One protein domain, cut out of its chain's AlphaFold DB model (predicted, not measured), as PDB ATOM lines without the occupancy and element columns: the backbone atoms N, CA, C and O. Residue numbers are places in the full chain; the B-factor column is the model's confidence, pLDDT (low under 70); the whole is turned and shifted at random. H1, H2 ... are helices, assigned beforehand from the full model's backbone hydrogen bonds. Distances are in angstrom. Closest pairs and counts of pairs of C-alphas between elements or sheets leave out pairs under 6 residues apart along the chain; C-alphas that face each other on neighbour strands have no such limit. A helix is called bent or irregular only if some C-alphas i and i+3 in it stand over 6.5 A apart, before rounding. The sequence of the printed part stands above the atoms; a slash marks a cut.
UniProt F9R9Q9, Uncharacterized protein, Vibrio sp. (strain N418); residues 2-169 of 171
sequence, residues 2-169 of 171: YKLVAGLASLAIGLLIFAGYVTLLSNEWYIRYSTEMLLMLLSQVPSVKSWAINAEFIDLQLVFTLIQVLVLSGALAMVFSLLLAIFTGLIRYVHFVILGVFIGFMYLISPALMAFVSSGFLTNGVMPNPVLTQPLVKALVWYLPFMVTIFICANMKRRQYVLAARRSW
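Overview. This is residues 2 to 169 of the 171 residues of an uncharacterized protein of Vibrio sp. (strain N418) (UniProt F9R9Q9). Four long pieces of helix, H1, H4, H6a and H8b, make a loose up-and-down bundle, each running against the one before it in the chain, and the domain forks at one end. One prong is arm H6b side by side with arm H8a, with short H7 beyond; the other is H2 and H3, where residues 43 to 51 and 53 to 59 stick out. The 168 printed residues hold eight named helices, H1 to H8 in order, and no named strand; the class is all helix. The whole is loose, with a radius of gyration of the C-alphas of 19.6 A and spans of 61 by 47 by 30 A.

Arrangement. The longest helix, H8, residues 130 to 167, was assigned as one helix by its hydrogen bonds but is bent: C-alphas 142 and 145 are 7.2 A apart. Its arms, H8a, residues 130 to 142, and H8b, residues 145 to 167, stand at 37 degrees, a tilt only just steep. H8b touches H4, residues 60 to 86, at a shallow tilt of 26 degrees, the same way; their closest C-alphas, of Ser 73 and Phe 146, are 4.6 A apart. H6, residues 94 to 118, likewise assigned as one helix, is bent, with C-alphas 108 and 111 6.9 A apart; its arms H6a, residues 94 to 108, and H6b, residues 111 to 118, stand at a steep tilt of 66 degrees. H6a touches H8b at a shallow 6 degrees, opposite ways, closest at the C-alphas of Ile 98 and Phe 151, 6.2 A. H6b touches H8a, closest at the C-alphas of Ala 112 and Leu 136, 5.0 A. H1, residues 2 to 25, touches H6a, closest at the C-alphas of Gly 14 and Val 97, 4.1 A. With residues 17 to 25 alone H1 touches H4, closest at the C-alphas of Tyr 21 and Leu 76, 7.4 A. H2, residues 28 to 43, touches H4 at a steep tilt of 63 degrees, with the C-alphas of Ser 34 and Gln 68 closest, 6.7 A. H3, residues 46 to 54, and H2 only just touch, only at the corner, with 3 pairs of C-alphas within 8 A, the closest Leu 42 and Val 48, 6.4 A. H5, residues 88 to 92, touches H8b, closest at the C-alphas of Ile 91 and Arg 158, 5.9 A; H7, residues 121 to 124, touches no helix. Every O i to N i+4 pair is within hydrogen-bond range in H1, H2, H3, H4, H6a, H6b and H8b, against 7 of 9 in H8a and 0 of 1 in H5, where 2 of 2 O i to N i+3 pairs are; H7 is too short for an i+4 pair.

Along the chain. H8b measures 33.2 A from first to last C-alpha, H4 39.5 A, H1 34.6 A, H2 22.1 A and H6a 21.7 A. H1 begins at C-alpha 2 (218.447, -31.629, 359.313), and H8b ends at C-alpha 167 (201.041, -29.677, 338.692).

Size, cuts and confidence. The C-alphas farthest apart, of Ile 53 and Trp 169, are 61.7 A from each other. The printed part has no cut, and the seven links are tight. Mean pLDDT of the printed part is 82.4; residues 46 to 59, 120 to 122, 124 to 132 and 165 to 169 are under 70.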
ATOM      1  N   TYR A   2     218.642 -32.710 360.305       78.38
ATOM      2  CA  TYR A   2     218.447 -31.629 359.313       78.38
ATOM      3  C   TYR A   2     217.072 -30.921 359.352       78.38
ATOM      4  O   TYR A   2     217.010 -29.697 359.340       78.38
ATOM      5  N   LYS A   3     215.960 -31.667 359.475       78.00
ATOM      6  CA  LYS A   3     214.602 -31.080 359.551       78.00
ATOM      7  C   LYS A   3     214.386 -30.205 360.792       78.00
ATOM      8  O   LYS A   3     213.691 -29.200 360.716       78.00
ATOM      9  N   LEU A   4     214.982 -30.593 361.921       80.75
ATOM     10  CA  LEU A   4     214.866 -29.869 363.187       80.75
ATOM     11  C   LEU A   4     215.672 -28.566 363.126       80.75
ATOM     12  O   LEU A   4     215.145 -27.512 363.463       80.75
ATOM     13  N   VAL A   5     216.897 -28.624 362.595       86.06
ATOM     14  CA  VAL A   5     217.735 -27.436 362.354       86.06
ATOM     15  C   VAL A   5     217.048 -26.465 361.390       86.06
ATOM     16  O   VAL A   5     216.997 -25.271 361.663       86.06
ATOM     17  N   ALA A   6     216.446 -26.963 360.305       83.81
ATOM     18  CA  ALA A   6     215.699 -26.129 359.363       83.81
ATOM     19  C   ALA A   6     214.458 -25.476 360.000       83.81
ATOM     20  O   ALA A   6     214.170 -24.309 359.732       83.81
ATOM     21  N   GLY A   7     213.746 -26.200 360.872       85.25
ATOM     22  CA  GLY A   7     212.637 -25.653 361.656       85.25
ATOM     23  C   GLY A   7     213.086 -24.538 362.604       85.25
ATOM     24  O   GLY A   7     212.490 -23.463 362.597       85.25
ATOM     25  N   LEU A   8     214.175 -24.749 363.350       88.56
ATOM     26  CA  LEU A   8     214.749 -23.740 364.250       88.56
ATOM     27  C   LEU A   8     215.259 -22.505 363.498       88.56
ATOM     28  O   LEU A   8     214.979 -21.384 363.912       88.56
ATOM     29  N   ALA A   9     215.947 -22.690 362.371       88.94
ATOM     30  CA  ALA A   9     216.394 -21.579 361.532       88.94
ATOM     31  C   ALA A   9     215.205 -20.767 360.993       88.94
ATOM     32  O   ALA A   9     215.226 -19.540 361.012       88.94
ATOM     33  N   SER A  10     214.131 -21.444 360.579       89.19
ATOM     34  CA  SER A  10     212.897 -20.790 360.124       89.19
ATOM     35  C   SER A  10     212.216 -20.009 361.252       89.19
ATOM     36  O   SER A  10     211.730 -18.902 361.034       89.19
ATOM     37  N   LEU A  11     212.224 -20.548 362.472       91.94
ATOM     38  CA  LEU A  11     211.730 -19.850 363.657       91.94
ATOM     39  C   LEU A  11     212.561 -18.598 363.963       91.94
ATOM     40  O   LEU A  11     211.989 -17.530 364.177       91.94
ATOM     41  N   ALA A  12     213.890 -18.709 363.918       92.94
ATOM     42  CA  ALA A  12     214.794 -17.577 364.105       92.94
ATOM     43  C   ALA A  12     214.565 -16.485 363.049       92.94
ATOM     44  O   ALA A  12     214.525 -15.308 363.390       92.94
ATOM     45  N   ILE A  13     214.325 -16.862 361.788       91.94
ATOM     46  CA  ILE A  13     213.944 -15.922 360.722       91.94
ATOM     47  C   ILE A  13     212.634 -15.204 361.068       91.94
ATOM     48  O   ILE A  13     212.549 -13.990 360.910       91.94
ATOM     49  N   GLY A  14     211.626 -15.920 361.577       91.88
ATOM     50  CA  GLY A  14     210.368 -15.310 362.018       91.88
ATOM     51  C   GLY A  14     210.568 -14.277 363.128       91.88
ATOM     52  O   GLY A  14     210.050 -13.164 363.041       91.88
ATOM     53  N   LEU A  15     211.382 -14.611 364.131       94.44
ATOM     54  CA  LEU A  15     211.748 -13.679 365.199       94.44
ATOM     55  C   LEU A  15     212.528 -12.470 364.670       94.44
ATOM     56  O   LEU A  15     212.227 -11.349 365.061       94.44
ATOM     57  N   LEU A  16     213.484 -12.674 363.761       94.44
ATOM     58  CA  LEU A  16     214.272 -11.598 363.149       94.44
ATOM     59  C   LEU A  16     213.402 -10.638 362.336       94.44
ATOM     60  O   LEU A  16     213.571  -9.427 362.431       94.44
ATOM     61  N   ILE A  17     212.450 -11.166 361.569       93.31
ATOM     62  CA  ILE A  17     211.497 -10.362 360.799       93.31
ATOM     63  C   ILE A  17     210.642  -9.503 361.737       93.31
ATOM     64  O   ILE A  17     210.458  -8.312 361.487       93.31
ATOM     65  N   PHE A  18     210.161 -10.081 362.839       94.69
ATOM     66  CA  PHE A  18     209.401  -9.336 363.839       94.69
ATOM     67  C   PHE A  18     210.261  -8.304 364.581       94.69
ATOM     68  O   PHE A  18     209.845  -7.161 364.740       94.69
ATOM     69  N   ALA A  19     211.483  -8.656 364.972       93.56
ATOM     70  CA  ALA A  19     212.419  -7.720 365.589       93.56
ATOM     71  C   ALA A  19     212.761  -6.554 364.646       93.56
ATOM     72  O   ALA A  19     212.791  -5.403 365.077       93.56
ATOM     73  N   GLY A  20     212.952  -6.829 363.353       93.38
ATOM     74  CA  GLY A  20     213.160  -5.809 362.327       93.38
ATOM     75  C   GLY A  20     211.962  -4.868 362.190       93.38
ATOM     76  O   GLY A  20     212.147  -3.655 362.150       93.38
ATOM     77  N   TYR A  21     210.739  -5.409 362.205       94.62
ATOM     78  CA  TYR A  21     209.512  -4.608 362.240       94.62
ATOM     79  C   TYR A  21     209.483  -3.661 363.445       94.62
ATOM     80  O   TYR A  21     209.310  -2.455 363.276       94.62
ATOM     81  N   VAL A  22     209.712  -4.192 364.649       93.19
ATOM     82  CA  VAL A  22     209.703  -3.410 365.895       93.19
ATOM     83  C   VAL A  22     210.773  -2.322 365.866       93.19
ATOM     84  O   VAL A  22     210.493  -1.189 366.237       93.19
ATOM     85  N   THR A  23     211.971  -2.647 365.378       92.81
ATOM     86  CA  THR A  23     213.101  -1.709 365.288       92.81
ATOM     87  C   THR A  23     212.825  -0.567 364.313       92.81
ATOM     88  O   THR A  23     213.223   0.567 364.560       92.81
ATOM     89  N   LEU A  24     212.153  -0.842 363.193       91.19
ATOM     90  CA  LEU A  24     211.764   0.197 362.237       91.19
ATOM     91  C   LEU A  24     210.632   1.065 362.787       91.19
ATOM     92  O   LEU A  24     210.686   2.285 362.651       91.19
ATOM     93  N   LEU A  25     209.643   0.447 363.435       88.88
ATOM     94  CA  LEU A  25     208.512   1.158 364.025       88.88
ATOM     95  C   LEU A  25     208.937   2.047 365.201       88.88
ATOM     96  O   LEU A  25     208.352   3.105 365.389       88.88
ATOM     97  N   SER A  26     209.952   1.649 365.972       87.38
ATOM     98  CA  SER A  26     210.488   2.447 367.081       87.38
ATOM     99  C   SER A  26     211.462   3.542 366.643       87.38
ATOM    100  O   SER A  26     211.894   4.340 367.474       87.38
ATOM    101  N   ASN A  27     211.835   3.592 365.362       91.25
ATOM    102  CA  ASN A  27     212.829   4.535 364.880       91.25
ATOM    103  C   ASN A  27     212.211   5.922 364.652       91.25
ATOM    104  O   ASN A  27     211.301   6.084 363.834       91.25
ATOM    105  N   GLU A  28     212.748   6.939 365.330       86.31
ATOM    106  CA  GLU A  28     212.245   8.318 365.267       86.31
ATOM    107  C   GLU A  28     212.197   8.868 363.843       86.31
ATOM    108  O   GLU A  28     211.262   9.585 363.487       86.31
ATOM    109  N   TRP A  29     213.175   8.504 363.007       89.88
ATOM    110  CA  TRP A  29     213.221   8.956 361.618       89.88
ATOM    111  C   TRP A  29     211.966   8.513 360.852       89.88
ATOM    112  O   TRP A  29     211.378   9.312 360.124       89.88
ATOM    113  N   TYR A  30     211.537   7.260 361.047       86.94
ATOM    114  CA  TYR A  30     210.401   6.677 360.346       86.94
ATOM    115  C   TYR A  30     209.106   7.335 360.809       86.94
ATOM    116  O   TYR A  30     208.306   7.777 359.982       86.94
ATOM    117  N   ILE A  31     208.929   7.457 362.127       85.25
ATOM    118  CA  ILE A  31     207.748   8.085 362.724       85.25
ATOM    119  C   ILE A  31     207.639   9.539 362.258       85.25
ATOM    120  O   ILE A  31     206.577   9.955 361.795       85.25
ATOM    121  N   ARG A  32     208.734  10.306 362.316       86.62
ATOM    122  CA  ARG A  32     208.739  11.716 361.914       86.62
ATOM    123  C   ARG A  32     208.432  11.877 360.429       86.62
ATOM    124  O   ARG A  32     207.473  12.560 360.085       86.62
ATOM    125  N   TYR A  33     209.185  11.199 359.564       88.62
ATOM    126  CA  TYR A  33     209.026  11.322 358.114       88.62
ATOM    127  C   TYR A  33     207.629  10.895 357.646       88.62
ATOM    128  O   TYR A  33     206.980  11.590 356.865       88.62
ATOM    129  N   SER A  34     207.127   9.766 358.154       86.31
ATOM    130  CA  SER A  34     205.792   9.286 357.788       86.31
ATOM    131  C   SER A  34     204.680  10.201 358.307       86.31
ATOM    132  O   SER A  34     203.688  10.403 357.610       86.31
ATOM    133  N   THR A  35     204.847  10.810 359.485       85.12
ATOM    134  CA  THR A  35     203.911  11.818 360.010       85.12
ATOM    135  C   THR A  35     203.906  13.078 359.148       85.12
ATOM    136  O   THR A  35     202.836  13.558 358.781       85.12
ATOM    137  N   GLU A  36     205.079  13.593 358.774       86.69
ATOM    138  CA  GLU A  36     205.207  14.767 357.899       86.69
ATOM    139  C   GLU A  36     204.558  14.525 356.530       86.69
ATOM    140  O   GLU A  36     203.788  15.364 356.057       86.69
ATOM    141  N   MET A  37     204.779  13.352 355.922       86.00
ATOM    142  CA  MET A  37     204.110  12.988 354.668       86.00
ATOM    143  C   MET A  37     202.589  12.904 354.820       86.00
ATOM    144  O   MET A  37     201.865  13.399 353.956       86.00
ATOM    145  N   LEU A  38     202.085  12.302 355.903       85.12
ATOM    146  CA  LEU A  38     200.644  12.224 356.154       85.12
ATOM    147  C   LEU A  38     200.033  13.613 356.336       85.12
ATOM    148  O   LEU A  38     198.999  13.901 355.738       85.12
ATOM    149  N   LEU A  39     200.686  14.496 357.090       83.19
ATOM    150  CA  LEU A  39     200.246  15.881 357.249       83.19
ATOM    151  C   LEU A  39     200.231  16.624 355.911       83.19
ATOM    152  O   LEU A  39     199.252  17.305 355.608       83.19
ATOM    153  N   MET A  40     201.266  16.453 355.085       83.94
ATOM    154  CA  MET A  40     201.321  17.049 353.750       83.94
ATOM    155  C   MET A  40     200.162  16.558 352.874       83.94
ATOM    156  O   MET A  40     199.456  17.379 352.294       83.94
ATOM    157  N   LEU A  41     199.908  15.247 352.828       81.38
ATOM    158  CA  LEU A  41     198.811  14.663 352.048       81.38
ATOM    159  C   LEU A  41     197.434  15.125 352.542       81.38
ATOM    160  O   LEU A  41     196.574  15.483 351.740       81.38
ATOM    161  N   LEU A  42     197.221  15.159 353.856       76.94
ATOM    162  CA  LEU A  42     195.937  15.543 354.446       76.94
ATOM    163  C   LEU A  42     195.677  17.048 354.337       76.94
ATOM    164  O   LEU A  42     194.525  17.456 354.191       76.94
ATOM    165  N   SER A  43     196.726  17.877 354.337       73.88
ATOM    166  CA  SER A  43     196.606  19.327 354.127       73.88
ATOM    167  C   SER A  43     196.046  19.692 352.749       73.88
ATOM    168  O   SER A  43     195.463  20.764 352.591       73.88
ATOM    169  N   GLN A  44     196.159  18.787 351.770       78.19
ATOM    170  CA  GLN A  44     195.607  18.964 350.427       78.19
ATOM    171  C   GLN A  44     194.115  18.616 350.331       78.19
ATOM    172  O   GLN A  44     193.510  18.855 349.288       78.19
ATOM    173  N   VAL A  45     193.499  18.081 351.394       74.31
ATOM    174  CA  VAL A  45     192.094  17.650 351.392       74.31
ATOM    175  C   VAL A  45     191.257  18.544 352.326       74.31
ATOM    176  O   VAL A  45     191.269  18.353 353.544       74.31
ATOM    177  N   PRO A  46     190.473  19.505 351.791       67.00
ATOM    178  CA  PRO A  46     189.709  20.469 352.595       67.00
ATOM    179  C   PRO A  46     188.726  19.826 353.584       67.00
ATOM    180  O   PRO A  46     188.536  20.331 354.690       67.00
ATOM    181  N   SER A  47     188.139  18.682 353.217       68.56
ATOM    182  CA  SER A  47     187.182  17.939 354.049       68.56
ATOM    183  C   SER A  47     187.827  17.238 355.248       68.56
ATOM    184  O   SER A  47     187.185  17.077 356.286       68.56
ATOM    185  N   VAL A  48     189.106  16.863 355.148       65.06
ATOM    186  CA  VAL A  48     189.850  16.254 356.259       65.06
ATOM    187  C   VAL A  48     190.154  17.297 357.322       65.06
ATOM    188  O   VAL A  48     190.060  16.997 358.507       65.06
ATOM    189  N   LYS A  49     190.443  18.539 356.922       60.03
ATOM    190  CA  LYS A  49     190.646  19.646 357.862       60.03
ATOM    191  C   LYS A  49     189.385  19.912 358.688       60.03
ATOM    192  O   LYS A  49     189.481  20.052 359.901       60.03
ATOM    193  N   SER A  50     188.206  19.912 358.062       63.81
ATOM    194  CA  SER A  50     186.933  20.031 358.790       63.81
ATOM    195  C   SER A  50     186.612  18.798 359.637       63.81
ATOM    196  O   SER A  50     186.074  18.934 360.729       63.81
ATOM    197  N   TRP A  51     186.959  17.594 359.171       65.25
ATOM    198  CA  TRP A  51     186.765  16.360 359.934       65.25
ATOM    199  C   TRP A  51     187.668  16.304 361.173       65.25
ATOM    200  O   TRP A  51     187.180  16.009 362.254       65.25
ATOM    201  N   ALA A  52     188.945  16.673 361.048       60.59
ATOM    202  CA  ALA A  52     189.906  16.721 362.150       60.59
ATOM    203  C   ALA A  52     189.506  17.716 363.254       60.59
ATOM    204  O   ALA A  52     189.805  17.482 364.418       60.59
ATOM    205  N   ILE A  53     188.820  18.805 362.894       58.88
ATOM    206  CA  ILE A  53     188.304  19.801 363.846       58.88
ATOM    207  C   ILE A  53     187.039  19.293 364.562       58.88
ATOM    208  O   ILE A  53     186.820  19.635 365.718       58.88
ATOM    209  N   ASN A  54     186.228  18.464 363.898       60.78
ATOM    210  CA  ASN A  54     184.938  17.988 364.414       60.78
ATOM    211  C   ASN A  54     184.994  16.581 365.042       60.78
ATOM    212  O   ASN A  54     184.015  16.126 365.634       60.78
ATOM    213  N   ALA A  55     186.100  15.851 364.883       58.16
ATOM    214  CA  ALA A  55     186.258  14.490 365.381       58.16
ATOM    215  C   ALA A  55     186.733  14.488 366.844       58.16
ATOM    216  O   ALA A  55     187.893  14.215 367.132       58.16
ATOM    217  N   GLU A  56     185.823  14.732 367.788       53.97
ATOM    218  CA  GLU A  56     186.115  14.624 369.232       53.97
ATOM    219  C   GLU A  56     186.342  13.169 369.708       53.97
ATOM    220  O   GLU A  56     186.837  12.944 370.809       53.97
ATOM    221  N   PHE A  57     186.001  12.164 368.886       46.53
ATOM    222  CA  PHE A  57     185.963  10.746 369.288       46.53
ATOM    223  C   PHE A  57     187.122   9.872 368.785       46.53
ATOM    224  O   PHE A  57     187.331   8.782 369.321       46.53
ATOM    225  N   ILE A  58     187.861  10.296 367.756       56.72
ATOM    226  CA  ILE A  58     188.985   9.527 367.204       56.72
ATOM    227  C   ILE A  58     190.242  10.373 367.329       56.72
ATOM    228  O   ILE A  58     190.398  11.367 366.627       56.72
ATOM    229  N   ASP A  59     191.149   9.939 368.203       69.88
ATOM    230  CA  ASP A  59     192.477  10.528 368.330       69.88
ATOM    231  C   ASP A  59     193.190  10.454 366.969       69.88
ATOM    232  O   ASP A  59     193.502   9.370 366.462       69.88
ATOM    233  N   LEU A  60     193.409  11.614 366.345       73.25
ATOM    234  CA  LEU A  60     194.055  11.746 365.038       73.25
ATOM    235  C   LEU A  60     195.424  11.043 365.021       73.25
ATOM    236  O   LEU A  60     195.829  10.469 364.007       73.25
ATOM    237  N   GLN A  61     196.100  11.013 366.172       76.56
ATOM    238  CA  GLN A  61     197.365  10.313 366.354       76.56
ATOM    239  C   GLN A  61     197.214   8.795 366.187       76.56
ATOM    240  O   GLN A  61     198.081   8.146 365.598       76.56
ATOM    241  N   LEU A  62     196.103   8.217 366.649       76.19
ATOM    242  CA  LEU A  62     195.810   6.791 366.494       76.19
ATOM    243  C   LEU A  62     195.586   6.440 365.020       76.19
ATOM    244  O   LEU A  62     196.105   5.430 364.548       76.19
ATOM    245  N   VAL A  63     194.891   7.299 364.271       80.56
ATOM    246  CA  VAL A  63     194.686   7.119 362.821       80.56
ATOM    247  C   VAL A  63     196.009   7.168 362.070       80.56
ATOM    248  O   VAL A  63     196.276   6.300 361.240       80.56
ATOM    249  N   PHE A  64     196.867   8.138 362.385       84.94
ATOM    250  CA  PHE A  64     198.182   8.250 361.748       84.94
ATOM    251  C   PHE A  64     199.035   7.024 362.044       84.94
ATOM    252  O   PHE A  64     199.594   6.426 361.126       84.94
ATOM    253  N   THR A  65     199.052   6.598 363.307       85.75
ATOM    254  CA  THR A  65     199.756   5.389 363.735       85.75
ATOM    255  C   THR A  65     199.250   4.161 362.982       85.75
ATOM    256  O   THR A  65     200.047   3.358 362.502       85.75
ATOM    257  N   LEU A  66     197.932   4.017 362.818       87.44
ATOM    258  CA  LEU A  66     197.347   2.894 362.090       87.44
ATOM    259  C   LEU A  66     197.789   2.888 360.620       87.44
ATOM    260  O   LEU A  66     198.174   1.838 360.107       87.44
ATOM    261  N   ILE A  67     197.781   4.044 359.950       88.75
ATOM    262  CA  ILE A  67     198.242   4.154 358.559       88.75
ATOM    263  C   ILE A  67     199.730   3.798 358.458       88.75
ATOM    264  O   ILE A  67     200.108   2.988 357.612       88.75
ATOM    265  N   GLN A  68     200.567   4.338 359.348       90.00
ATOM    266  CA  GLN A  68     202.002   4.038 359.401       90.00
ATOM    267  C   GLN A  68     202.257   2.542 359.592       90.00
ATOM    268  O   GLN A  68     203.063   1.947 358.875       90.00
ATOM    269  N   VAL A  69     201.553   1.914 360.529       93.06
ATOM    270  CA  VAL A  69     201.675   0.483 360.809       93.06
ATOM    271  C   VAL A  69     201.221  -0.351 359.613       93.06
ATOM    272  O   VAL A  69     201.904  -1.309 359.251       93.06
ATOM    273  N   LEU A  70     200.107  -0.001 358.965       92.19
ATOM    274  CA  LEU A  70     199.600  -0.721 357.793       92.19
ATOM    275  C   LEU A  70     200.580  -0.657 356.619       92.19
ATOM    276  O   LEU A  70     200.867  -1.687 356.004       92.19
ATOM    277  N   VAL A  71     201.133   0.525 356.337       91.44
ATOM    278  CA  VAL A  71     202.108   0.718 355.255       91.44
ATOM    279  C   VAL A  71     203.389  -0.065 355.536       91.44
ATOM    280  O   VAL A  71     203.840  -0.824 354.675       91.44
ATOM    281  N   LEU A  72     203.940   0.042 356.750       93.12
ATOM    282  CA  LEU A  72     205.142  -0.699 357.142       93.12
ATOM    283  C   LEU A  72     204.914  -2.213 357.097       93.12
ATOM    284  O   LEU A  72     205.762  -2.961 356.607       93.12
ATOM    285  N   SER A  73     203.746  -2.659 357.565       93.38
ATOM    286  CA  SER A  73     203.356  -4.069 357.543       93.38
ATOM    287  C   SER A  73     203.278  -4.606 356.121       93.38
ATOM    288  O   SER A  73     203.809  -5.682 355.843       93.38
ATOM    289  N   GLY A  74     202.669  -3.847 355.208       90.75
ATOM    290  CA  GLY A  74     202.611  -4.186 353.790       90.75
ATOM    291  C   GLY A  74     203.999  -4.269 353.159       90.75
ATOM    292  O   GLY A  74     204.325  -5.276 352.530       90.75
ATOM    293  N   ALA A  75     204.844  -3.258 353.375       92.06
ATOM    294  CA  ALA A  75     206.203  -3.217 352.838       92.06
ATOM    295  C   ALA A  75     207.048  -4.413 353.306       92.06
ATOM    296  O   ALA A  75     207.639  -5.124 352.490       92.06
ATOM    297  N   LEU A  76     207.060  -4.703 354.608       92.12
ATOM    298  CA  LEU A  76     207.816  -5.837 355.142       92.12
ATOM    299  C   LEU A  76     207.219  -7.186 354.744       92.12
ATOM    300  O   LEU A  76     207.967  -8.135 354.511       92.12
ATOM    301  N   ALA A  77     205.899  -7.288 354.591       90.44
ATOM    302  CA  ALA A  77     205.284  -8.492 354.048       90.44
ATOM    303  C   ALA A  77     205.669  -8.732 352.582       90.44
ATOM    304  O   ALA A  77     205.850  -9.883 352.192       90.44
ATOM    305  N   MET A  78     205.852  -7.683 351.772       91.19
ATOM    306  CA  MET A  78     206.388  -7.820 350.413       91.19
ATOM    307  C   MET A  78     207.834  -8.327 350.429       91.19
ATOM    308  O   MET A  78     208.156  -9.267 349.699       91.19
ATOM    309  N   VAL A  79     208.686  -7.778 351.300       90.75
ATOM    310  CA  VAL A  79     210.068  -8.260 351.484       90.75
ATOM    311  C   VAL A  79     210.078  -9.723 351.932       90.75
ATOM    312  O   VAL A  79     210.811 -10.547 351.385       90.75
ATOM    313  N   PHE A  80     209.212 -10.087 352.875       89.75
ATOM    314  CA  PHE A  80     209.072 -11.464 353.332       89.75
ATOM    315  C   PHE A  80     208.562 -12.407 352.231       89.75
ATOM    316  O   PHE A  80     209.078 -13.511 352.057       89.75
ATOM    317  N   SER A  81     207.588 -11.961 351.440       87.06
ATOM    318  CA  SER A  81     207.078 -12.672 350.262       87.06
ATOM    319  C   SER A  81     208.193 -12.974 349.258       87.06
ATOM    320  O   SER A  81     208.249 -14.078 348.708       87.06
ATOM    321  N   LEU A  82     209.094 -12.009 349.043       88.44
ATOM    322  CA  LEU A  82     210.267 -12.155 348.184       88.44
ATOM    323  C   LEU A  82     211.263 -13.164 348.771       88.44
ATOM    324  O   LEU A  82     211.713 -14.057 348.056       88.44
ATOM    325  N   LEU A  83     211.547 -13.087 350.075       86.88
ATOM    326  CA  LEU A  83     212.400 -14.062 350.767       86.88
ATOM    327  C   LEU A  83     211.862 -15.489 350.623       86.88
ATOM    328  O   LEU A  83     212.618 -16.403 350.299       86.88
ATOM    329  N   LEU A  84     210.553 -15.689 350.797       84.94
ATOM    330  CA  LEU A  84     209.925 -16.994 350.583       84.94
ATOM    331  C   LEU A  84     210.053 -17.469 349.131       84.94
ATOM    332  O   LEU A  84     210.225 -18.664 348.904       84.94
ATOM    333  N   ALA A  85     209.973 -16.560 348.157       81.44
ATOM    334  CA  ALA A  85     210.128 -16.903 346.747       81.44
ATOM    335  C   ALA A  85     211.562 -17.344 346.407       81.44
ATOM    336  O   ALA A  85     211.736 -18.309 345.666       81.44
ATOM    337  N   ILE A  86     212.573 -16.677 346.974       83.62
ATOM    338  CA  ILE A  86     213.993 -17.003 346.765       83.62
ATOM    339  C   ILE A  86     214.349 -18.323 347.462       83.62
ATOM    340  O   ILE A  86     214.985 -19.199 346.877       83.62
ATOM    341  N   PHE A  87     213.897 -18.506 348.704       81.25
ATOM    342  CA  PHE A  87     214.216 -19.676 349.515       81.25
ATOM    343  C   PHE A  87     213.052 -20.668 349.536       81.25
ATOM    344  O   PHE A  87     212.322 -20.792 350.518       81.25
ATOM    345  N   THR A  88     212.908 -21.457 348.472       70.56
ATOM    346  CA  THR A  88     211.849 -22.486 348.360       70.56
ATOM    347  C   THR A  88     211.852 -23.503 349.513       70.56
ATOM    348  O   THR A  88     210.800 -24.015 349.901       70.56
ATOM    349  N   GLY A  89     213.018 -23.765 350.117       73.56
ATOM    350  CA  GLY A  89     213.149 -24.575 351.332       73.56
ATOM    351  C   GLY A  89     212.460 -23.963 352.557       73.56
ATOM    352  O   GLY A  89     211.901 -24.702 353.368       73.56
ATOM    353  N   LEU A  90     212.418 -22.632 352.658       77.31
ATOM    354  CA  LEU A  90     211.764 -21.896 353.743       77.31
ATOM    355  C   LEU A  90     210.238 -22.047 353.684       77.31
ATOM    356  O   LEU A  90     209.591 -22.169 354.721       77.31
ATOM    357  N   ILE A  91     209.657 -22.149 352.480       80.88
ATOM    358  CA  ILE A  91     208.211 -22.367 352.302       80.88
ATOM    359  C   ILE A  91     207.757 -23.674 352.971       80.88
ATOM    360  O   ILE A  91     206.675 -23.733 353.561       80.88
ATOM    361  N   ARG A  92     208.590 -24.724 352.936       81.00
ATOM    362  CA  ARG A  92     208.278 -26.014 353.582       81.00
ATOM    363  C   ARG A  92     208.154 -25.891 355.103       81.00
ATOM    364  O   ARG A  92     207.353 -26.604 355.701       81.00
ATOM    365  N   TYR A  93     208.896 -24.966 355.709       86.69
ATOM    366  CA  TYR A  93     208.931 -24.721 357.152       86.69
ATOM    367  C   TYR A  93     208.273 -23.392 357.547       86.69
ATOM    368  O   TYR A  93     208.473 -22.908 358.659       86.69
ATOM    369  N   VAL A  94     207.434 -22.815 356.679       87.44
ATOM    370  CA  VAL A  94     206.855 -21.478 356.880       87.44
ATOM    371  C   VAL A  94     206.040 -21.351 358.173       87.44
ATOM    372  O   VAL A  94     206.003 -20.285 358.772       87.44
ATOM    373  N   HIS A  95     205.445 -22.441 358.667       88.50
ATOM    374  CA  HIS A  95     204.735 -22.447 359.953       88.50
ATOM    375  C   HIS A  95     205.643 -22.100 361.129       88.50
ATOM    376  O   HIS A  95     205.187 -21.456 362.065       88.50
ATOM    377  N   PHE A  96     206.918 -22.491 361.078       89.50
ATOM    378  CA  PHE A  96     207.888 -22.114 362.102       89.50
ATOM    379  C   PHE A  96     208.235 -20.628 362.013       89.50
ATOM    380  O   PHE A  96     208.410 -19.996 363.048       89.50
ATOM    381  N   VAL A  97     208.247 -20.050 360.808       90.38
ATOM    382  CA  VAL A  97     208.386 -18.595 360.630       90.38
ATOM    383  C   VAL A  97     207.185 -17.865 361.234       90.38
ATOM    384  O   VAL A  97     207.364 -16.939 362.019       90.38
ATOM    385  N   ILE A  98     205.963 -18.319 360.923       92.56
ATOM    386  CA  ILE A  98     204.726 -17.779 361.511       92.56
ATOM    387  C   ILE A  98     204.776 -17.890 363.037       92.56
ATOM    388  O   ILE A  98     204.450 -16.930 363.727       92.56
ATOM    389  N   LEU A  99     205.215 -19.036 363.564       93.19
ATOM    390  CA  LEU A  99     205.359 -19.253 364.999       93.19
ATOM    391  C   LEU A  99     206.375 -18.286 365.618       93.19
ATOM    392  O   LEU A  99     206.092 -17.715 366.662       93.19
ATOM    393  N   GLY A 100     207.521 -18.055 364.972       92.44
ATOM    394  CA  GLY A 100     208.509 -17.073 365.427       92.44
ATOM    395  C   GLY A 100     207.931 -15.657 365.493       92.44
ATOM    396  O   GLY A 100     208.056 -14.985 366.514       92.44
ATOM    397  N   VAL A 101     207.215 -15.231 364.449       94.00
ATOM    398  CA  VAL A 101     206.520 -13.930 364.426       94.00
ATOM    399  C   VAL A 101     205.453 -13.850 365.518       94.00
ATOM    400  O   VAL A 101     205.347 -12.836 366.201       94.00
ATOM    401  N   PHE A 102     204.693 -14.926 365.726       95.00
ATOM    402  CA  PHE A 102     203.684 -15.005 366.778       95.00
ATOM    403  C   PHE A 102     204.296 -14.922 368.181       95.00
ATOM    404  O   PHE A 102     203.764 -14.217 369.032       95.00
ATOM    405  N   ILE A 103     205.427 -15.589 368.425       95.31
ATOM    406  CA  ILE A 103     206.151 -15.497 369.700       95.31
ATOM    407  C   ILE A 103     206.603 -14.054 369.948       95.31
ATOM    408  O   ILE A 103     206.378 -13.532 371.038       95.31
ATOM    409  N   GLY A 104     207.174 -13.386 368.940       93.38
ATOM    410  CA  GLY A 104     207.553 -11.973 369.045       93.38
ATOM    411  C   GLY A 104     206.354 -11.061 369.338       93.38
ATOM    412  O   GLY A 104     206.407 -10.219 370.232       93.38
ATOM    413  N   PHE A 105     205.238 -11.283 368.647       95.06
ATOM    414  CA  PHE A 105     203.978 -10.579 368.884       95.06
ATOM    415  C   PHE A 105     203.466 -10.773 370.319       95.06
ATOM    416  O   PHE A 105     203.164  -9.801 371.014       95.06
ATOM    417  N   MET A 106     203.426 -12.020 370.793       95.00
ATOM    418  CA  MET A 106     202.999 -12.340 372.153       95.00
ATOM    419  C   MET A 106     203.943 -11.758 373.199       95.00
ATOM    420  O   MET A 106     203.465 -11.347 374.251       95.00
ATOM    421  N   TYR A 107     205.244 -11.669 372.927       93.88
ATOM    422  CA  TYR A 107     206.199 -11.034 373.835       93.88
ATOM    423  C   TYR A 107     205.843  -9.564 374.106       93.88
ATOM    424  O   TYR A 107     205.915  -9.121 375.250       93.88
ATOM    425  N   LEU A 108     205.381  -8.827 373.089       92.06
ATOM    426  CA  LEU A 108     205.018  -7.412 373.237       92.06
ATOM    427  C   LEU A 108     203.595  -7.183 373.758       92.06
ATOM    428  O   LEU A 108     203.353  -6.197 374.449       92.06
ATOM    429  N   ILE A 109     202.649  -8.079 373.464       92.44
ATOM    430  CA  ILE A 109     201.244  -7.909 373.879       92.44
ATOM    431  C   ILE A 109     200.942  -8.531 375.236       92.44
ATOM    432  O   ILE A 109     200.087  -8.009 375.953       92.44
ATOM    433  N   SER A 110     201.641  -9.600 375.625       90.50
ATOM    434  CA  SER A 110     201.392 -10.306 376.891       90.50
ATOM    435  C   SER A 110     201.334  -9.383 378.114       90.50
ATOM    436  O   SER A 110     200.399  -9.546 378.895       90.50
ATOM    437  N   PRO A 111     202.226  -8.386 378.301       89.06
ATOM    438  CA  PRO A 111     202.144  -7.492 379.458       89.06
ATOM    439  C   PRO A 111     200.831  -6.697 379.515       89.06
ATOM    440  O   PRO A 111     200.177  -6.646 380.556       89.06
ATOM    441  N   ALA A 112     200.407  -6.126 378.382       86.69
ATOM    442  CA  ALA A 112     199.161  -5.365 378.289       86.69
ATOM    443  C   ALA A 112     197.928  -6.271 378.425       86.69
ATOM    444  O   ALA A 112     196.940  -5.890 379.051       86.69
ATOM    445  N   LEU A 113     198.001  -7.489 377.884       86.62
ATOM    446  CA  LEU A 113     196.953  -8.494 378.020       86.62
ATOM    447  C   LEU A 113     196.796  -8.947 379.477       86.62
ATOM    448  O   LEU A 113     195.675  -9.034 379.963       86.62
ATOM    449  N   MET A 114     197.898  -9.182 380.193       85.31
ATOM    450  CA  MET A 114     197.876  -9.553 381.611       85.31
ATOM    451  C   MET A 114     197.307  -8.431 382.479       85.31
ATOM    452  O   MET A 114     196.457  -8.698 383.326       85.31
ATOM    453  N   ALA A 115     197.705  -7.180 382.229       82.06
ATOM    454  CA  ALA A 115     197.127  -6.020 382.905       82.06
ATOM    455  C   ALA A 115     195.608  -5.938 382.667       82.06
ATOM    456  O   ALA A 115     194.835  -5.789 383.614       82.06
ATOM    457  N   PHE A 116     195.167  -6.142 381.424       82.12
ATOM    458  CA  PHE A 116     193.750  -6.189 381.078       82.12
ATOM    459  C   PHE A 116     193.009  -7.349 381.762       82.12
ATOM    460  O   PHE A 116     191.935  -7.135 382.313       82.12
ATOM    461  N   VAL A 117     193.565  -8.560 381.803       81.25
ATOM    462  CA  VAL A 117     192.931  -9.703 382.487       81.25
ATOM    463  C   VAL A 117     192.843  -9.461 383.995       81.25
ATOM    464  O   VAL A 117     191.786  -9.666 384.590       81.25
ATOM    465  N   SER A 118     193.913  -8.946 384.607       78.81
ATOM    466  CA  SER A 118     193.953  -8.617 386.038       78.81
ATOM    467  C   SER A 118     192.989  -7.498 386.447       78.81
ATOM    468  O   SER A 118     192.661  -7.382 387.622       78.81
ATOM    469  N   SER A 119     192.478  -6.712 385.489       72.75
ATOM    470  CA  SER A 119     191.486  -5.662 385.757       72.75
ATOM    471  C   SER A 119     190.126  -6.192 386.225       72.75
ATOM    472  O   SER A 119     189.286  -5.412 386.667       72.75
ATOM    473  N   GLY A 120     189.871  -7.498 386.084       67.69
ATOM    474  CA  GLY A 120     188.577  -8.102 386.398       67.69
ATOM    475  C   GLY A 120     187.470  -7.752 385.399       67.69
ATOM    476  O   GLY A 120     186.321  -8.113 385.629       67.69
ATOM    477  N   PHE A 121     187.786  -7.093 384.275       68.31
ATOM    478  CA  PHE A 121     186.814  -6.775 383.221       68.31
ATOM    479  C   PHE A 121     186.070  -8.025 382.724       68.31
ATOM    480  O   PHE A 121     184.844  -8.040 382.657       68.31
ATOM    481  N   LEU A 122     186.814  -9.100 382.434       69.69
ATOM    482  CA  LEU A 122     186.253 -10.353 381.921       69.69
ATOM    483  C   LEU A 122     185.466 -11.147 382.973       69.69
ATOM    484  O   LEU A 122     184.611 -11.946 382.606       69.69
ATOM    485  N   THR A 123     185.755 -10.956 384.262       70.69
ATOM    486  CA  THR A 123     185.154 -11.742 385.352       70.69
ATOM    487  C   THR A 123     183.988 -11.030 386.027       70.69
ATOM    488  O   THR A 123     183.054 -11.687 386.472       70.69
ATOM    489  N   ASN A 124     184.021  -9.698 386.093       67.25
ATOM    490  CA  ASN A 124     183.104  -8.913 386.921       67.25
ATOM    491  C   ASN A 124     182.097  -8.097 386.092       67.25
ATOM    492  O   ASN A 124     181.280  -7.386 386.670       67.25
ATOM    493  N   GLY A 125     182.162  -8.157 384.752       60.53
ATOM    494  CA  GLY A 125     181.241  -7.438 383.858       60.53
ATOM    495  C   GLY A 125     181.277  -5.912 384.013       60.53
ATOM    496  O   GLY A 125     180.341  -5.223 383.615       60.53
ATOM    497  N   VAL A 126     182.337  -5.380 384.627       60.94
ATOM    498  CA  VAL A 126     182.510  -3.948 384.892       60.94
ATOM    499  C   VAL A 126     182.707  -3.222 383.562       60.94
ATOM    500  O   VAL A 126     183.346  -3.755 382.657       60.94
ATOM    501  N   MET A 127     182.174  -2.000 383.432       62.50
ATOM    502  CA  MET A 127     182.427  -1.161 382.256       62.50
ATOM    503  C   MET A 127     183.936  -1.079 381.958       62.50
ATOM    504  O   MET A 127     184.739  -1.001 382.893       62.50
ATOM    505  N   PRO A 128     184.339  -1.102 380.674       62.22
ATOM    506  CA  PRO A 128     185.746  -1.118 380.302       62.22
ATOM    507  C   PRO A 128     186.430   0.129 380.860       62.22
ATOM    508  O   PRO A 128     186.139   1.241 380.431       62.22
ATOM    509  N   ASN A 129     187.341  -0.056 381.818       66.31
ATOM    510  CA  ASN A 129     188.132   1.050 382.338       66.31
ATOM    511  C   ASN A 129     189.118   1.493 381.241       66.31
ATOM    512  O   ASN A 129     190.031   0.722 380.920       66.31
ATOM    513  N   PRO A 130     188.979   2.707 380.670       65.62
ATOM    514  CA  PRO A 130     189.822   3.170 379.570       65.62
ATOM    515  C   PRO A 130     191.314   3.158 379.926       65.62
ATOM    516  O   PRO A 130     192.143   2.919 379.055       65.62
ATOM    517  N   VAL A 131     191.673   3.311 381.203       67.25
ATOM    518  CA  VAL A 131     193.068   3.254 381.673       67.25
ATOM    519  C   VAL A 131     193.681   1.859 381.488       67.25
ATOM    520  O   VAL A 131     194.873   1.737 381.212       67.25
ATOM    521  N   LEU A 132     192.870   0.804 381.598       65.12
ATOM    522  CA  LEU A 132     193.314  -0.592 381.519       65.12
ATOM    523  C   LEU A 132     193.120  -1.189 380.118       65.12
ATOM    524  O   LEU A 132     193.838  -2.112 379.740       65.12
ATOM    525  N   THR A 133     192.194  -0.649 379.319       70.50
ATOM    526  CA  THR A 133     191.943  -1.107 377.943       70.50
ATOM    527  C   THR A 133     192.795  -0.382 376.901       70.50
ATOM    528  O   THR A 133     193.219  -1.007 375.928       70.50
ATOM    529  N   GLN A 134     193.122   0.901 377.100       77.44
ATOM    530  CA  GLN A 134     193.932   1.669 376.147       77.44
ATOM    531  C   GLN A 134     195.326   1.081 375.875       77.44
ATOM    532  O   GLN A 134     195.719   1.068 374.708       77.44
ATOM    533  N   PRO A 135     196.089   0.576 376.867       82.25
ATOM    534  CA  PRO A 135     197.400  -0.016 376.602       82.25
ATOM    535  C   PRO A 135     197.314  -1.249 375.695       82.25
ATOM    536  O   PRO A 135     198.129  -1.404 374.787       82.25
ATOM    537  N   LEU A 136     196.294  -2.089 375.896       84.81
ATOM    538  CA  LEU A 136     196.047  -3.260 375.057       84.81
ATOM    539  C   LEU A 136     195.653  -2.847 373.637       84.81
ATOM    540  O   LEU A 136     196.214  -3.366 372.677       84.81
ATOM    541  N   VAL A 137     194.743  -1.879 373.495       83.88
ATOM    542  CA  VAL A 137     194.345  -1.349 372.181       83.88
ATOM    543  C   VAL A 137     195.550  -0.760 371.448       83.88
ATOM    544  O   VAL A 137     195.760  -1.084 370.283       83.88
ATOM    545  N   LYS A 138     196.389   0.034 372.123       84.56
ATOM    546  CA  LYS A 138     197.618   0.594 371.538       84.56
ATOM    547  C   LYS A 138     198.571  -0.509 371.076       84.56
ATOM    548  O   LYS A 138     198.993  -0.491 369.925       84.56
ATOM    549  N   ALA A 139     198.850  -1.503 371.919       87.44
ATOM    550  CA  ALA A 139     199.715  -2.624 371.547       87.44
ATOM    551  C   ALA A 139     199.154  -3.414 370.349       87.44
ATOM    552  O   ALA A 139     199.891  -3.763 369.427       87.44
ATOM    553  N   LEU A 140     197.840  -3.651 370.312       90.25
ATOM    554  CA  LEU A 140     197.190  -4.313 369.182       90.25
ATOM    555  C   LEU A 140     197.294  -3.481 367.902       90.25
ATOM    556  O   LEU A 140     197.683  -4.025 366.874       90.25
ATOM    557  N   VAL A 141     197.029  -2.174 367.956       89.50
ATOM    558  CA  VAL A 141     197.185  -1.273 366.801       89.50
ATOM    559  C   VAL A 141     198.612  -1.324 366.253       89.50
ATOM    560  O   VAL A 141     198.793  -1.318 365.041       89.50
ATOM    561  N   TRP A 142     199.613  -1.426 367.128       90.06
ATOM    562  CA  TRP A 142     201.022  -1.404 366.740       90.06
ATOM    563  C   TRP A 142     201.519  -2.717 366.138       90.06
ATOM    564  O   TRP A 142     202.343  -2.680 365.229       90.06
ATOM    565  N   TYR A 143     201.059  -3.875 366.618       92.81
ATOM    566  CA  TYR A 143     201.678  -5.165 366.262       92.81
ATOM    567  C   TYR A 143     200.747  -6.135 365.527       92.81
ATOM    568  O   TYR A 143     201.225  -7.004 364.792       92.81
ATOM    569  N   LEU A 144     199.425  -6.008 365.688       92.50
ATOM    570  CA  LEU A 144     198.458  -6.926 365.077       92.50
ATOM    571  C   LEU A 144     198.458  -6.859 363.545       92.50
ATOM    572  O   LEU A 144     198.494  -7.928 362.929       92.50
ATOM    573  N   PRO A 145     198.469  -5.674 362.899       94.19
ATOM    574  CA  PRO A 145     198.437  -5.616 361.440       94.19
ATOM    575  C   PRO A 145     199.630  -6.334 360.805       94.19
ATOM    576  O   PRO A 145     199.466  -7.054 359.819       94.19
ATOM    577  N   PHE A 146     200.813  -6.226 361.411       94.44
ATOM    578  CA  PHE A 146     202.005  -6.922 360.944       94.44
ATOM    579  C   PHE A 146     201.872  -8.442 361.043       94.44
ATOM    580  O   PHE A 146     202.078  -9.150 360.053       94.44
ATOM    581  N   MET A 147     201.465  -8.945 362.214       94.31
ATOM    582  CA  MET A 147     201.243 -10.373 362.450       94.31
ATOM    583  C   MET A 147     200.252 -10.953 361.431       94.31
ATOM    584  O   MET A 147     200.545 -11.962 360.783       94.31
ATOM    585  N   VAL A 148     199.123 -10.271 361.219       93.94
ATOM    586  CA  VAL A 148     198.088 -10.688 360.262       93.94
ATOM    587  C   VAL A 148     198.630 -10.690 358.832       93.94
ATOM    588  O   VAL A 148     198.423 -11.655 358.093       93.94
ATOM    589  N   THR A 149     199.369  -9.651 358.440       93.38
ATOM    590  CA  THR A 149     199.898  -9.528 357.073       93.38
ATOM    591  C   THR A 149     200.913 -10.633 356.769       93.38
ATOM    592  O   THR A 149     200.839 -11.266 355.711       93.38
ATOM    593  N   ILE A 150     201.812 -10.941 357.711       92.94
ATOM    594  CA  ILE A 150     202.756 -12.058 357.573       92.94
ATOM    595  C   ILE A 150     202.017 -13.396 357.503       92.94
ATOM    596  O   ILE A 150     202.336 -14.222 356.644       92.94
ATOM    597  N   PHE A 151     201.012 -13.608 358.356       92.88
ATOM    598  CA  PHE A 151     200.219 -14.836 358.359       92.88
ATOM    599  C   PHE A 151     199.518 -15.072 357.014       92.88
ATOM    600  O   PHE A 151     199.579 -16.175 356.460       92.88
ATOM    601  N   ILE A 152     198.880 -14.038 356.458       92.69
ATOM    602  CA  ILE A 152     198.211 -14.109 355.153       92.69
ATOM    603  C   ILE A 152     199.239 -14.383 354.052       92.69
ATOM    604  O   ILE A 152     199.075 -15.329 353.276       92.69
ATOM    605  N   CYS A 153     200.326 -13.610 354.013       90.50
ATOM    606  CA  CYS A 153     201.380 -13.741 353.010       90.50
ATOM    607  C   CYS A 153     201.989 -15.154 352.992       90.50
ATOM    608  O   CYS A 153     202.054 -15.804 351.941       90.50
ATOM    609  N   ALA A 154     202.360 -15.665 354.168       88.12
ATOM    610  CA  ALA A 154     202.910 -17.001 354.349       88.12
ATOM    611  C   ALA A 154     201.965 -18.094 353.827       88.12
ATOM    612  O   ALA A 154     202.382 -18.981 353.076       88.12
ATOM    613  N   ASN A 155     200.682 -18.023 354.195       88.38
ATOM    614  CA  ASN A 155     199.690 -19.012 353.781       88.38
ATOM    615  C   ASN A 155     199.407 -18.959 352.276       88.38
ATOM    616  O   ASN A 155     199.312 -20.008 351.633       88.38
ATOM    617  N   MET A 156     199.331 -17.761 351.691       88.06
ATOM    618  CA  MET A 156     199.178 -17.596 350.244       88.06
ATOM    619  C   MET A 156     200.350 -18.227 349.485       88.06
ATOM    620  O   MET A 156     200.129 -19.023 348.568       88.06
ATOM    621  N   LYS A 157     201.593 -17.945 349.894       85.94
ATOM    622  CA  LYS A 157     202.797 -18.515 349.265       85.94
ATOM    623  C   LYS A 157     202.886 -20.026 349.428       85.94
ATOM    624  O   LYS A 157     203.175 -20.732 348.461       85.94
ATOM    625  N   ARG A 158     202.558 -20.550 350.611       83.69
ATOM    626  CA  ARG A 158     202.483 -21.998 350.840       83.69
ATOM    627  C   ARG A 158     201.471 -22.662 349.911       83.69
ATOM    628  O   ARG A 158     201.781 -23.689 349.307       83.69
ATOM    629  N   ARG A 159     200.275 -22.081 349.768       84.81
ATOM    630  CA  ARG A 159     199.234 -22.606 348.874       84.81
ATOM    631  C   ARG A 159     199.713 -22.627 347.422       84.81
ATOM    632  O   ARG A 159     199.546 -23.645 346.756       84.81
ATOM    633  N   GLN A 160     200.351 -21.552 346.954       83.94
ATOM    634  CA  GLN A 160     200.945 -21.484 345.612       83.94
ATOM    635  C   GLN A 160     201.999 -22.580 345.397       83.94
ATOM    636  O   GLN A 160     201.957 -23.272 344.383       83.94
ATOM    637  N   TYR A 161     202.885 -22.798 346.373       82.19
ATOM    638  CA  TYR A 161     203.917 -23.834 346.303       82.19
ATOM    639  C   TYR A 161     203.335 -25.251 346.224       82.19
ATOM    640  O   TYR A 161     203.759 -26.046 345.389       82.19
ATOM    641  N   VAL A 162     202.330 -25.572 347.047       79.38
ATOM    642  CA  VAL A 162     201.674 -26.893 347.012       79.38
ATOM    643  C   VAL A 162     200.960 -27.120 345.677       79.38
ATOM    644  O   VAL A 162     201.017 -28.221 345.135       79.38
ATOM    645  N   LEU A 163     200.308 -26.094 345.124       77.31
ATOM    646  CA  LEU A 163     199.650 -26.185 343.818       77.31
ATOM    647  C   LEU A 163     200.656 -26.391 342.678       77.31
ATOM    648  O   LEU A 163     200.418 -27.229 341.811       77.31
ATOM    649  N   ALA A 164     201.784 -25.677 342.695       75.69
ATOM    650  CA  ALA A 164     202.855 -25.848 341.715       75.69
ATOM    651  C   ALA A 164     203.472 -27.253 341.786       75.69
ATOM    652  O   ALA A 164     203.611 -27.914 340.759       75.69
ATOM    653  N   ALA A 165     203.745 -27.745 342.998       69.88
ATOM    654  CA  ALA A 165     204.260 -29.095 343.211       69.88
ATOM    655  C   ALA A 165     203.270 -30.180 342.765       69.88
ATOM    656  O   ALA A 165     203.700 -31.219 342.296       69.88
ATOM    657  N   ARG A 166     201.951 -29.968 342.878       63.47
ATOM    658  CA  ARG A 166     200.962 -30.924 342.347       63.47
ATOM    659  C   ARG A 166     200.917 -30.931 340.820       63.47
ATOM    660  O   ARG A 166     200.766 -31.996 340.243       63.47
ATOM    661  N   ARG A 167     201.049 -29.772 340.165       59.94
ATOM    662  CA  ARG A 167     201.041 -29.677 338.692       59.94
ATOM    663  C   ARG A 167     202.260 -30.339 338.052       59.94
ATOM    664  O   ARG A 167     202.121 -30.935 336.997       59.94
ATOM    665  N   SER A 168     203.422 -30.293 338.703       59.22
ATOM    666  CA  SER A 168     204.643 -30.923 338.186       59.22
ATOM    667  C   SER A 168     204.638 -32.456 338.236       59.22
ATOM    668  O   SER A 168     205.573 -33.056 337.735       59.22
ATOM    669  N   TRP A 169     203.647 -33.089 338.875       46.75
ATOM    670  CA  TRP A 169     203.487 -34.552 338.890       46.75
ATOM    671  C   TRP A 169     202.622 -35.065 337.729       46.75
ATOM    672  O   TRP A 169     202.497 -36.273 337.554       46.75
TER     673      TRP A 169